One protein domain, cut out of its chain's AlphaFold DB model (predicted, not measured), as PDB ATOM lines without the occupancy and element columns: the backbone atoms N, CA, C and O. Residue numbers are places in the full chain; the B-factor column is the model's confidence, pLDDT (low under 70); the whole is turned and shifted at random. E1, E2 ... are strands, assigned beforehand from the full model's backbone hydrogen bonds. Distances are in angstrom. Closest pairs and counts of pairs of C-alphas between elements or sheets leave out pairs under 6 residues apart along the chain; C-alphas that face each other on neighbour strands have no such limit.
ATOM      1  N   VAL A  45       5.966 -47.064  24.251       35.84
ATOM      2  CA  VAL A  45       6.603 -46.075  25.125       35.84
ATOM      3  C   VAL A  45       6.799 -44.790  24.324       35.84
ATOM      4  O   VAL A  45       7.756 -44.666  23.557       35.84
ATOM      5  N   ALA A  46       5.909 -43.816  24.515       36.94
ATOM      6  CA  ALA A  46       6.069 -42.466  23.989       36.94
ATOM      7  C   ALA A  46       7.299 -41.804  24.643       36.94
ATOM      8  O   ALA A  46       7.209 -41.163  25.687       36.94
ATOM      9  N   ARG A  47       8.485 -41.999  24.046       35.28
ATOM     10  CA  ARG A  47       9.780 -41.505  24.547       35.28
ATOM     11  C   ARG A  47       9.892 -39.982  24.410       35.28
ATOM     12  O   ARG A  47      10.662 -39.478  23.589       35.28
ATOM     13  N   GLY A  48       9.166 -39.247  25.248       36.78
ATOM     14  CA  GLY A  48       9.284 -37.800  25.387       36.78
ATOM     15  C   GLY A  48      10.675 -37.407  25.886       36.78
ATOM     16  O   GLY A  48      10.934 -37.352  27.086       36.78
ATOM     17  N   ARG A  49      11.601 -37.118  24.963       33.50
ATOM     18  CA  ARG A  49      12.945 -36.608  25.279       33.50
ATOM     19  C   ARG A  49      12.880 -35.153  25.757       33.50
ATOM     20  O   ARG A  49      13.293 -34.235  25.049       33.50
ATOM     21  N   ALA A  50      12.451 -34.951  26.998       37.88
ATOM     22  CA  ALA A  50      12.731 -33.723  27.730       37.88
ATOM     23  C   ALA A  50      14.250 -33.625  27.978       37.88
ATOM     24  O   ALA A  50      14.773 -34.160  28.957       37.88
ATOM     25  N   ARG A  51      14.989 -32.973  27.067       32.25
ATOM     26  CA  ARG A  51      16.397 -32.623  27.306       32.25
ATOM     27  C   ARG A  51      16.452 -31.569  28.410       32.25
ATOM     28  O   ARG A  51      16.271 -30.386  28.142       32.25
ATOM     29  N   LEU A  52      16.739 -31.994  29.637       41.97
ATOM     30  CA  LEU A  52      17.177 -31.082  30.691       41.97
ATOM     31  C   LEU A  52      18.545 -30.501  30.277       41.97
ATOM     32  O   LEU A  52      19.482 -31.282  30.092       41.97
ATOM     33  N   PRO A  53      18.684 -29.174  30.087       29.73
ATOM     34  CA  PRO A  53      19.967 -28.585  29.728       29.73
ATOM     35  C   PRO A  53      20.958 -28.685  30.893       29.73
ATOM     36  O   PRO A  53      20.583 -28.597  32.069       29.73
ATOM     37  N   ASP A  54      22.229 -28.860  30.530       37.31
ATOM     38  CA  ASP A  54      23.358 -29.044  31.439       37.31
ATOM     39  C   ASP A  54      23.457 -27.978  32.546       37.31
ATOM     40  O   ASP A  54      22.947 -26.861  32.437       37.31
ATOM     41  N   ARG A  55      24.127 -28.348  33.648       33.41
ATOM     42  CA  ARG A  55      24.152 -27.625  34.940       33.41
ATOM     43  C   ARG A  55      22.811 -27.583  35.680       33.41
ATOM     44  O   ARG A  55      22.419 -26.560  36.240       33.41
ATOM     45  N   GLN A  56      22.102 -28.708  35.743       39.22
ATOM     46  CA  GLN A  56      21.137 -28.978  36.819       39.22
ATOM     47  C   GLN A  56      21.697 -30.059  37.752       39.22
ATOM     48  O   GLN A  56      21.079 -31.099  37.946       39.22
ATOM     49  N   GLN A  57      22.896 -29.819  38.299       36.25
ATOM     50  CA  GLN A  57      23.396 -30.646  39.396       36.25
ATOM     51  C   GLN A  57      22.377 -30.574  40.536       36.25
ATOM     52  O   GLN A  57      21.941 -29.480  40.906       36.25
ATOM     53  N   ALA A  58      22.008 -31.721  41.096       39.50
ATOM     54  CA  ALA A  58      21.031 -31.814  42.174       39.50
ATOM     55  C   ALA A  58      21.653 -31.424  43.535       39.50
ATOM     56  O   ALA A  58      21.614 -32.173  44.510       39.50
ATOM     57  N   HIS A  59      22.264 -30.237  43.606       32.06
ATOM     58  CA  HIS A  59      22.796 -29.670  44.842       32.06
ATOM     59  C   HIS A  59      21.641 -29.306  45.776       32.06
ATOM     60  O   HIS A  59      21.047 -28.236  45.663       32.06
ATOM     61  N   GLY A  60      21.323 -30.211  46.704       31.69
ATOM     62  CA  GLY A  60      20.287 -29.977  47.709       31.69
ATOM     63  C   GLY A  60      19.347 -31.140  48.016       31.69
ATOM     64  O   GLY A  60      18.304 -30.877  48.611       31.69
ATOM     65  N   LEU A  61      19.680 -32.397  47.683       43.12
ATOM     66  CA  LEU A  61      18.988 -33.556  48.272       43.12
ATOM     67  C   LEU A  61      19.234 -33.607  49.795       43.12
ATOM     68  O   LEU A  61      20.111 -34.320  50.276       43.12
ATOM     69  N   ARG A  62      18.450 -32.854  50.572       39.50
ATOM     70  CA  ARG A  62      18.300 -33.091  52.012       39.50
ATOM     71  C   ARG A  62      17.184 -34.111  52.206       39.50
ATOM     72  O   ARG A  62      16.019 -33.731  52.256       39.50
ATOM     73  N   ASP A  63      17.576 -35.380  52.288       44.94
ATOM     74  CA  ASP A  63      16.719 -36.511  52.662       44.94
ATOM     75  C   ASP A  63      15.919 -36.184  53.940       44.94
ATOM     76  O   ASP A  63      16.492 -36.044  55.023       44.94
ATOM     77  N   ARG A  64      14.593 -36.020  53.808       49.22
ATOM     78  CA  ARG A  64      13.655 -35.887  54.942       49.22
ATOM     79  C   ARG A  64      12.883 -37.179  55.220       49.22
ATOM     80  O   ARG A  64      12.176 -37.250  56.223       49.22
ATOM     81  N   SER A  65      13.055 -38.197  54.378       46.81
ATOM     82  CA  SER A  65      12.290 -39.451  54.362       46.81
ATOM     83  C   SER A  65      12.422 -40.247  55.672       46.81
ATOM     84  O   SER A  65      11.582 -41.081  55.991       46.81
ATOM     85  N   ARG A  66      13.452 -39.956  56.481       51.84
ATOM     86  CA  ARG A  66      13.708 -40.594  57.786       51.84
ATOM     87  C   ARG A  66      12.860 -40.080  58.958       51.84
ATOM     88  O   ARG A  66      12.986 -40.631  60.047       51.84
ATOM     89  N   LEU A  67      12.057 -39.023  58.794       46.31
ATOM     90  CA  LEU A  67      11.472 -38.304  59.942       46.31
ATOM     91  C   LEU A  67      10.025 -38.673  60.321       46.31
ATOM     92  O   LEU A  67       9.664 -38.453  61.475       46.31
ATOM     93  N   ALA A  68       9.196 -39.228  59.427       47.06
ATOM     94  CA  ALA A  68       7.820 -39.616  59.783       47.06
ATOM     95  C   ALA A  68       7.173 -40.627  58.805       47.06
ATOM     96  O   ALA A  68       6.586 -40.207  57.810       47.06
ATOM     97  N   PRO A  69       7.151 -41.943  59.104       51.72
ATOM     98  CA  PRO A  69       6.460 -42.939  58.269       51.72
ATOM     99  C   PRO A  69       4.919 -42.899  58.367       51.72
ATOM    100  O   PRO A  69       4.247 -43.735  57.770       51.72
ATOM    101  N   HIS A  70       4.347 -41.971  59.145       47.09
ATOM    102  CA  HIS A  70       2.909 -41.886  59.442       47.09
ATOM    103  C   HIS A  70       2.245 -40.571  58.991       47.09
ATOM    104  O   HIS A  70       1.037 -40.414  59.161       47.09
ATOM    105  N   LEU A  71       3.004 -39.621  58.437       47.81
ATOM    106  CA  LEU A  71       2.443 -38.410  57.832       47.81
ATOM    107  C   LEU A  71       2.251 -38.638  56.325       47.81
ATOM    108  O   LEU A  71       3.101 -39.281  55.707       47.81
ATOM    109  N   PRO A  72       1.177 -38.112  55.703       45.81
ATOM    110  CA  PRO A  72       1.071 -38.109  54.249       45.81
ATOM    111  C   PRO A  72       2.253 -37.313  53.695       45.81
ATOM    112  O   PRO A  72       2.395 -36.127  53.991       45.81
ATOM    113  N   ALA A  73       3.130 -37.986  52.947       54.19
ATOM    114  CA  ALA A  73       4.428 -37.447  52.571       54.19
ATOM    115  C   ALA A  73       4.290 -36.150  51.759       54.19
ATOM    116  O   ALA A  73       4.001 -36.169  50.556       54.19
ATOM    117  N   PHE A  74       4.540 -35.017  52.423       54.66
ATOM    118  CA  PHE A  74       4.938 -33.775  51.769       54.66
ATOM    119  C   PHE A  74       6.153 -34.139  50.915       54.66
ATOM    120  O   PHE A  74       7.157 -34.564  51.483       54.66
ATOM    121  N   GLY A  75       6.016 -34.077  49.586       63.75
ATOM    122  CA  GLY A  75       6.919 -34.780  48.671       63.75
ATOM    123  C   GLY A  75       8.391 -34.561  49.001       63.75
ATOM    124  O   GLY A  75       8.825 -33.421  49.183       63.75
ATOM    125  N   ASP A  76       9.145 -35.663  49.070       78.69
ATOM    126  CA  ASP A  76      10.569 -35.675  49.426       78.69
ATOM    127  C   ASP A  76      11.381 -34.721  48.531       78.69
ATOM    128  O   ASP A  76      12.389 -34.148  48.954       78.69
ATOM    129  N   TYR A  77      10.892 -34.499  47.304       84.94
ATOM    130  CA  TYR A  77      11.457 -33.587  46.320       84.94
ATOM    131  C   TYR A  77      10.409 -32.627  45.757       84.94
ATOM    132  O   TYR A  77       9.294 -33.020  45.415       84.94
ATOM    133  N   ARG A  78      10.816 -31.368  45.574       87.00
ATOM    134  CA  ARG A  78      10.072 -30.335  44.840       87.00
ATOM    135  C   ARG A  78      10.650 -30.217  43.436       87.00
ATOM    136  O   ARG A  78      11.874 -30.192  43.289       87.00
ATOM    137  N   ILE A  79       9.801 -30.122  42.418       87.31
ATOM    138  CA  ILE A  79      10.231 -30.028  41.020       87.31
ATOM    139  C   ILE A  79       9.890 -28.640  40.488       87.31
ATOM    140  O   ILE A  79       8.726 -28.253  40.412       87.31
ATOM    141  N   VAL A  80      10.923 -27.883  40.118       87.56
ATOM    142  CA  VAL A  80      10.804 -26.492  39.665       87.56
ATOM    143  C   VAL A  80      11.188 -26.351  38.197       87.56
ATOM    144  O   VAL A  80      12.162 -26.939  37.723       87.56
ATOM    145  N   ASN A  81      10.439 -25.535  37.461       83.44
ATOM    146  CA  ASN A  81      10.782 -25.176  36.095       83.44
ATOM    147  C   ASN A  81      11.884 -24.109  36.110       83.44
ATOM    148  O   ASN A  81      11.643 -22.958  36.463       83.44
ATOM    149  N   LYS A  82      13.092 -24.465  35.661       80.44
ATOM    150  CA  LYS A  82      14.240 -23.543  35.584       80.44
ATOM    151  C   LYS A  82      13.980 -22.231  34.846       80.44
ATOM    152  O   LYS A  82      14.610 -21.234  35.176       80.44
ATOM    153  N   ARG A  83      13.135 -22.241  33.810       81.38
ATOM    154  CA  ARG A  83      12.909 -21.073  32.945       81.38
ATOM    155  C   ARG A  83      11.981 -20.053  33.598       81.38
ATOM    156  O   ARG A  83      12.117 -18.867  33.329       81.38
ATOM    157  N   THR A  84      11.030 -20.514  34.408       81.56
ATOM    158  CA  THR A  84       9.957 -19.675  34.964       81.56
ATOM    159  C   THR A  84       9.994 -19.558  36.488       81.56
ATOM    160  O   THR A  84       9.306 -18.713  37.042       81.56
ATOM    161  N   GLY A  85      10.778 -20.392  37.178       81.81
ATOM    162  CA  GLY A  85      10.893 -20.425  38.640       81.81
ATOM    163  C   GLY A  85       9.728 -21.107  39.367       81.81
ATOM    164  O   GLY A  85       9.844 -21.374  40.561       81.81
ATOM    165  N   PHE A  86       8.629 -21.419  38.675       83.69
ATOM    166  CA  PHE A  86       7.453 -22.037  39.288       83.69
ATOM    167  C   PHE A  86       7.675 -23.511  39.635       83.69
ATOM    168  O   PHE A  86       8.357 -24.250  38.919       83.69
ATOM    169  N   GLU A  87       7.051 -23.941  40.728       86.69
ATOM    170  CA  GLU A  87       6.893 -25.355  41.047       86.69
ATOM    171  C   GLU A  87       5.896 -25.983  40.073       86.69
ATOM    172  O   GLU A  87       4.795 -25.474  39.884       86.69
ATOM    173  N   ILE A  88       6.320 -27.071  39.438       88.88
ATOM    174  CA  ILE A  88       5.549 -27.828  38.445       88.88
ATOM    175  C   ILE A  88       5.255 -29.250  38.926       88.88
ATOM    176  O   ILE A  88       4.806 -30.077  38.143       88.88
ATOM    177  N   GLY A  89       5.557 -29.579  40.183       89.56
ATOM    178  CA  GLY A  89       5.285 -30.902  40.725       89.56
ATOM    179  C   GLY A  89       6.180 -31.319  41.882       89.56
ATOM    180  O   GLY A  89       6.992 -30.548  42.396       89.56
ATOM    181  N   ALA A  90       6.034 -32.583  42.266       91.50
ATOM    182  CA  ALA A  90       6.710 -33.187  43.405       91.50
ATOM    183  C   ALA A  90       7.151 -34.624  43.091       91.50
ATOM    184  O   ALA A  90       6.637 -35.269  42.170       91.50
ATOM    185  N   GLY A  91       8.119 -35.112  43.863       90.75
ATOM    186  CA  GLY A  91       8.613 -36.482  43.808       90.75
ATOM    187  C   GLY A  91       8.619 -37.146  45.180       90.75
ATOM    188  O   GLY A  91       8.818 -36.475  46.193       90.75
ATOM    189  N   TRP A  92       8.428 -38.463  45.187       91.44
ATOM    190  CA  TRP A  92       8.375 -39.316  46.375       91.44
ATOM    191  C   TRP A  92       9.227 -40.560  46.167       91.44
ATOM    192  O   TRP A  92       9.135 -41.199  45.109       91.44
ATOM    193  N   HIS A  93      10.001 -40.948  47.177       88.44
ATOM    194  CA  HIS A  93      10.641 -42.264  47.169       88.44
ATOM    195  C   HIS A  93       9.607 -43.364  47.373       88.44
ATOM    196  O   HIS A  93       8.733 -43.282  48.238       88.44
ATOM    197  N   ARG A  94       9.690 -44.411  46.554       85.81
ATOM    198  CA  ARG A  94       8.797 -45.567  46.618       85.81
ATOM    199  C   ARG A  94       9.598 -46.849  46.487       85.81
ATOM    200  O   ARG A  94      10.526 -46.928  45.694       85.81
ATOM    201  N   ILE A  95       9.185 -47.874  47.221       85.81
ATOM    202  CA  ILE A  95       9.734 -49.226  47.098       85.81
ATOM    203  C   ILE A  95       8.825 -50.035  46.168       85.81
ATOM    204  O   ILE A  95       7.595 -50.018  46.289       85.81
ATOM    205  N   SER A  96       9.426 -50.731  45.208       79.50
ATOM    206  CA  SER A  96       8.748 -51.648  44.296       79.50
ATOM    207  C   SER A  96       8.297 -52.896  45.051       79.50
ATOM    208  O   SER A  96       9.123 -53.665  45.529       79.50
ATOM    209  N   GLN A  97       6.988 -53.163  45.113       82.88
ATOM    210  CA  GLN A  97       6.476 -54.390  45.748       82.88
ATOM    211  C   GLN A  97       6.884 -55.677  45.004       82.88
ATOM    212  O   GLN A  97       6.764 -56.760  45.565       82.88
ATOM    213  N   ARG A  98       7.329 -55.575  43.740       84.12
ATOM    214  CA  ARG A  98       7.758 -56.728  42.930       84.12
ATOM    215  C   ARG A  98       9.260 -56.988  43.000       84.12
ATOM    216  O   ARG A  98       9.646 -58.141  43.125       84.12
ATOM    217  N   SER A  99      10.085 -55.946  42.878       83.25
ATOM    218  CA  SER A  99      11.551 -56.083  42.838       83.25
ATOM    219  C   SER A  99      12.248 -55.718  44.149       83.25
ATOM    220  O   SER A  99      13.425 -56.014  44.307       83.25
ATOM    221  N   GLY A 100      11.552 -55.078  45.095       86.25
ATOM    222  CA  GLY A 100      12.153 -54.529  46.315       86.25
ATOM    223  C   GLY A 100      12.999 -53.271  46.088       86.25
ATOM    224  O   GLY A 100      13.492 -52.694  47.048       86.25
ATOM    225  N   GLU A 101      13.159 -52.829  44.839       85.06
ATOM    226  CA  GLU A 101      14.001 -51.688  44.483       85.06
ATOM    227  C   GLU A 101      13.344 -50.351  44.834       85.06
ATOM    228  O   GLU A 101      12.136 -50.158  44.650       85.06
ATOM    229  N   GLU A 102      14.164 -49.406  45.286       85.31
ATOM    230  CA  GLU A 102      13.778 -48.008  45.453       85.31
ATOM    231  C   GLU A 102      13.734 -47.298  44.094       85.31
ATOM    232  O   GLU A 102      14.678 -47.350  43.305       85.31
ATOM    233  N   TYR A 103      12.632 -46.601  43.826       87.50
ATOM    234  CA  TYR A 103      12.460 -45.752  42.657       87.50
ATOM    235  C   TYR A 103      11.841 -44.414  43.058       87.50
ATOM    236  O   TYR A 103      10.954 -44.335  43.913       87.50
ATOM    237  N   LEU A 104      12.281 -43.345  42.394       89.56
ATOM    238  CA  LEU A 104      11.687 -42.029  42.576       89.56
ATOM    239  C   LEU A 104      10.469 -41.890  41.660       89.56
ATOM    240  O   LEU A 104      10.610 -41.811  40.439       89.56
ATOM    241  N   SER A 105       9.278 -41.832  42.249       89.50
ATOM    242  CA  SER A 105       8.040 -41.541  41.526       89.50
ATOM    243  C   SER A 105       7.799 -40.035  41.505       89.50
ATOM    244  O   SER A 105       7.993 -39.367  42.518       89.50
ATOM    245  N   VAL A 106       7.389 -39.484  40.364       91.12
ATOM    246  CA  VAL A 106       7.186 -38.046  40.159       91.12
ATOM    247  C   VAL A 106       5.809 -37.760  39.568       91.12
ATOM    248  O   VAL A 106       5.333 -38.469  38.679       91.12
ATOM    249  N   LYS A 107       5.189 -36.680  40.046       89.44
ATOM    250  CA  LYS A 107       4.013 -36.056  39.437       89.44
ATOM    251  C   LYS A 107       4.443 -34.704  38.889       89.44
ATOM    252  O   LYS A 107       5.045 -33.928  39.629       89.44
ATOM    253  N   LEU A 108       4.110 -34.423  37.634       89.12
ATOM    254  CA  LEU A 108       4.305 -33.115  37.015       89.12
ATOM    255  C   LEU A 108       2.992 -32.573  36.467       89.12
ATOM    256  O   LEU A 108       2.190 -33.321  35.916       89.12
ATOM    257  N   GLU A 109       2.817 -31.265  36.583       88.69
ATOM    258  CA  GLU A 109       1.717 -30.493  36.022       88.69
ATOM    259  C   GLU A 109       2.316 -29.290  35.287       88.69
ATOM    260  O   GLU A 109       2.959 -28.430  35.892       88.69
ATOM    261  N   ALA A 110       2.151 -29.244  33.966       80.81
ATOM    262  CA  ALA A 110       2.646 -28.154  33.130       80.81
ATOM    263  C   ALA A 110       1.638 -27.851  32.009       80.81
ATOM    264  O   ALA A 110       1.122 -28.799  31.413       80.81
ATOM    265  N   PRO A 111       1.367 -26.575  31.668       78.00
ATOM    266  CA  PRO A 111       0.400 -26.221  30.624       78.00
ATOM    267  C   PRO A 111       0.655 -26.913  29.277       78.00
ATOM    268  O   PRO A 111      -0.288 -27.273  28.582       78.00
ATOM    269  N   GLU A 112       1.924 -27.126  28.922       78.81
ATOM    270  CA  GLU A 112       2.341 -27.702  27.642       78.81
ATOM    271  C   GLU A 112       2.292 -29.241  27.589       78.81
ATOM    272  O   GLU A 112       2.454 -29.813  26.513       78.81
ATOM    273  N   ILE A 113       2.120 -29.920  28.732       76.88
ATOM    274  CA  ILE A 113       2.238 -31.390  28.860       76.88
ATOM    275  C   ILE A 113       1.049 -32.013  29.622       76.88
ATOM    276  O   ILE A 113       0.904 -33.232  29.664       76.88
ATOM    277  N   GLY A 114       0.193 -31.192  30.234       84.56
ATOM    278  CA  GLY A 114      -0.870 -31.638  31.129       84.56
ATOM    279  C   GLY A 114      -0.337 -32.165  32.465       84.56
ATOM    280  O   GLY A 114       0.715 -31.742  32.952       84.56
ATOM    281  N   VAL A 115      -1.095 -33.085  33.066       88.50
ATOM    282  CA  VAL A 115      -0.710 -33.810  34.285       88.50
ATOM    283  C   VAL A 115      -0.107 -35.152  33.881       88.50
ATOM    284  O   VAL A 115      -0.802 -35.988  33.306       88.50
ATOM    285  N   ILE A 116       1.163 -35.383  34.216       89.19
ATOM    286  CA  ILE A 116       1.841 -36.663  33.985       89.19
ATOM    287  C   ILE A 116       2.333 -37.277  35.296       89.19
ATOM    288  O   ILE A 116       2.786 -36.587  36.213       89.19
ATOM    289  N   PHE A 117       2.274 -38.603  35.355       89.62
ATOM    290  CA  PHE A 117       2.828 -39.414  36.431       89.62
ATOM    291  C   PHE A 117       3.883 -40.334  35.830       89.62
ATOM    292  O   PHE A 117       3.626 -41.009  34.832       89.62
ATOM    293  N   GLY A 118       5.072 -40.363  36.419       91.38
ATOM    294  CA  GLY A 118       6.184 -41.142  35.895       91.38
ATOM    295  C   GLY A 118       7.192 -41.516  36.965       91.38
ATOM    296  O   GLY A 118       7.052 -41.157  38.132       91.38
ATOM    297  N   ASN A 119       8.230 -42.229  36.549       91.88
ATOM    298  CA  ASN A 119       9.345 -42.616  37.405       91.88
ATOM    299  C   ASN A 119      10.641 -42.010  36.864       91.88
ATOM    300  O   ASN A 119      10.849 -41.952  35.650       91.88
ATOM    301  N   LEU A 120      11.515 -41.556  37.757       90.25
ATOM    302  CA  LEU A 120      12.832 -41.058  37.389       90.25
ATOM    303  C   LEU A 120      13.763 -42.236  37.072       90.25
ATOM    304  O   LEU A 120      13.887 -43.162  37.869       90.25
ATOM    305  N   ALA A 121      14.460 -42.173  35.942       87.06
ATOM    306  CA  ALA A 121      15.455 -43.156  35.529       87.06
ATOM    307  C   ALA A 121      16.785 -42.472  35.155       87.06
ATOM    308  O   ALA A 121      16.793 -41.293  34.781       87.06
ATOM    309  N   PRO A 122      17.930 -43.178  35.224       84.50
ATOM    310  CA  PRO A 122      19.187 -42.697  34.655       84.50
ATOM    311  C   PRO A 122      19.030 -42.371  33.164       84.50
ATOM    312  O   PRO A 122      18.375 -43.109  32.427       84.50
ATOM    313  N   ALA A 123      19.630 -41.274  32.697       85.56
ATOM    314  CA  ALA A 123      19.651 -40.995  31.268       85.56
ATOM    315  C   ALA A 123      20.555 -42.006  30.530       85.56
ATOM    316  O   ALA A 123      21.634 -42.351  31.028       85.56
ATOM    317  N   PRO A 124      20.172 -42.460  29.321       77.94
ATOM    318  CA  PRO A 124      21.060 -43.260  28.487       77.94
ATOM    319  C   PRO A 124      22.293 -42.428  28.105       77.94
ATOM    320  O   PRO A 124      22.154 -41.311  27.608       77.94
ATOM    321  N   GLY A 125      23.485 -42.981  28.341       77.62
ATOM    322  CA  GLY A 125      24.771 -42.289  28.161       77.62
ATOM    323  C   GLY A 125      25.663 -42.255  29.408       77.62
ATOM    324  O   GLY A 125      26.790 -41.789  29.317       77.62
ATOM    325  N   GLY A 126      25.196 -42.754  30.559       73.56
ATOM    326  CA  GLY A 126      26.032 -42.955  31.755       73.56
ATOM    327  C   GLY A 126      26.347 -41.693  32.567       73.56
ATOM    328  O   GLY A 126      26.966 -41.786  33.622       73.56
ATOM    329  N   GLU A 127      25.898 -40.517  32.129       76.62
ATOM    330  CA  GLU A 127      26.082 -39.276  32.881       76.62
ATOM    331  C   GLU A 127      25.173 -39.229  34.116       76.62
ATOM    332  O   GLU A 127      23.967 -39.008  34.019       76.62
ATOM    333  N   GLU A 128      25.762 -39.378  35.304       74.50
ATOM    334  CA  GLU A 128      25.036 -39.427  36.579       74.50
ATOM    335  C   GLU A 128      24.128 -38.207  36.822       74.50
ATOM    336  O   GLU A 128      23.018 -38.352  37.345       74.50
ATOM    337  N   ASN A 129      24.570 -37.029  36.368       80.81
ATOM    338  CA  ASN A 129      23.857 -35.750  36.461       80.81
ATOM    339  C   ASN A 129      22.627 -35.644  35.542       80.81
ATOM    340  O   ASN A 129      21.845 -34.704  35.688       80.81
ATOM    341  N   LYS A 130      22.447 -36.565  34.587       81.75
ATOM    342  CA  LYS A 130      21.306 -36.571  33.671       81.75
ATOM    343  C   LYS A 130      20.360 -37.705  34.037       81.75
ATOM    344  O   LYS A 130      20.714 -38.883  34.047       81.75
ATOM    345  N   LYS A 131      19.120 -37.329  34.326       86.94
ATOM    346  CA  LYS A 131      18.010 -38.239  34.602       86.94
ATOM    347  C   LYS A 131      16.884 -37.940  33.617       86.94
ATOM    348  O   LYS A 131      16.727 -36.800  33.180       86.94
ATOM    349  N   VAL A 132      16.121 -38.962  33.260       89.81
ATOM    350  CA  VAL A 132      14.923 -38.859  32.419       89.81
ATOM    351  C   VAL A 132      13.709 -39.282  33.231       89.81
ATOM    352  O   VAL A 132      13.836 -40.045  34.185       89.81
ATOM    353  N   ILE A 133      12.532 -38.796  32.857       89.12
ATOM    354  CA  ILE A 133      11.273 -39.294  33.409       89.12
ATOM    355  C   ILE A 133      10.727 -40.304  32.408       89.12
ATOM    356  O   ILE A 133      10.681 -40.033  31.210       89.12
ATOM    357  N   LEU A 134      10.342 -41.474  32.903       89.12
ATOM    358  CA  LEU A 134       9.616 -42.486  32.154       89.12
ATOM    359  C   LEU A 134       8.145 -42.378  32.551       89.12
ATOM    360  O   LEU A 134       7.796 -42.633  33.704       89.12
ATOM    361  N   TRP A 135       7.298 -41.980  31.608       88.62
ATOM    362  CA  TRP A 135       5.846 -41.959  31.762       88.62
ATOM    363  C   TRP A 135       5.196 -42.601  30.539       88.62
ATOM    364  O   TRP A 135       5.770 -42.606  29.449       88.62
ATOM    365  N   ASN A 136       3.992 -43.133  30.728       83.00
ATOM    366  CA  ASN A 136       3.122 -43.509  29.622       83.00
ATOM    367  C   ASN A 136       2.197 -42.323  29.332       83.00
ATOM    368  O   ASN A 136       1.713 -41.677  30.264       83.00
ATOM    369  N   ASN A 137       1.955 -42.030  28.056       76.25
ATOM    370  CA  ASN A 137       0.934 -41.058  27.673       76.25
ATOM    371  C   ASN A 137      -0.450 -41.651  28.022       76.25
ATOM    372  O   ASN A 137      -0.679 -42.808  27.672       76.25
ATOM    373  N   PRO A 138      -1.362 -40.935  28.703       65.31
ATOM    374  CA  PRO A 138      -2.691 -41.453  29.052       65.31
ATOM    375  C   PRO A 138      -3.695 -41.417  27.877       65.31
ATOM    376  O   PRO A 138      -4.896 -41.284  28.112       65.31
ATOM    377  N   GLN A 139      -3.209 -41.474  26.633       58.84
ATOM    378  CA  GLN A 139      -3.971 -41.296  25.391       58.84
ATOM    379  C   GLN A 139      -4.039 -42.600  24.599       58.84
ATOM    380  O   GLN A 139      -2.976 -43.253  24.504       58.84
TER     381      GLN A 139
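AT A GLANCE: This is residues 45 to 139 of the 139 residues of an uncharacterized protein of Mesorhizobium sp. LNHC220B00 (UniProt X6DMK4). With little regular structure, the domain is one twisted sheet curled like part of a barrel; residues 45 to 76, with no named element, pass across the gap between its edges E1 and E5. Residues 66 to 72 and 96 to 101 stick out. The 95 printed residues hold no named helix and an all-strand meander, E1 to E5, each the antiparallel neighbour of the one before. It is compact, radius of gyration of the C-alphas 14.0 A, spanning 35 by 32 by 29 A.

IN THESE COORDINATES: E1, residues 77 to 80, begins at C-alpha 77 (11.457, -33.587, 46.320). E2, 87 to 95, measures 24.8 A, E3, 102 to 110, 25.9 A, and E4, 114 to 122, 23.2 A. E4 bends by 60 degrees at residue 117. E5, 131 to 135, ends at (5.846, -41.959, 31.762).

HOW THE PARTS SIT: Hairpin E1 and E2 has N 79 and O 89 at 2.8 A; E2 and E3, N 103 and O 94, 2.8 A; E3 and E4, N 106 and O 118, 2.8 A; E4 and E5, N 121 and O 132, 2.8 A. E1 and E5 are apart.

THE WHOLE: The printed part has no cut and no long link between strands. Residues 45 to 75 and 138 to 139 are under pLDDT 70.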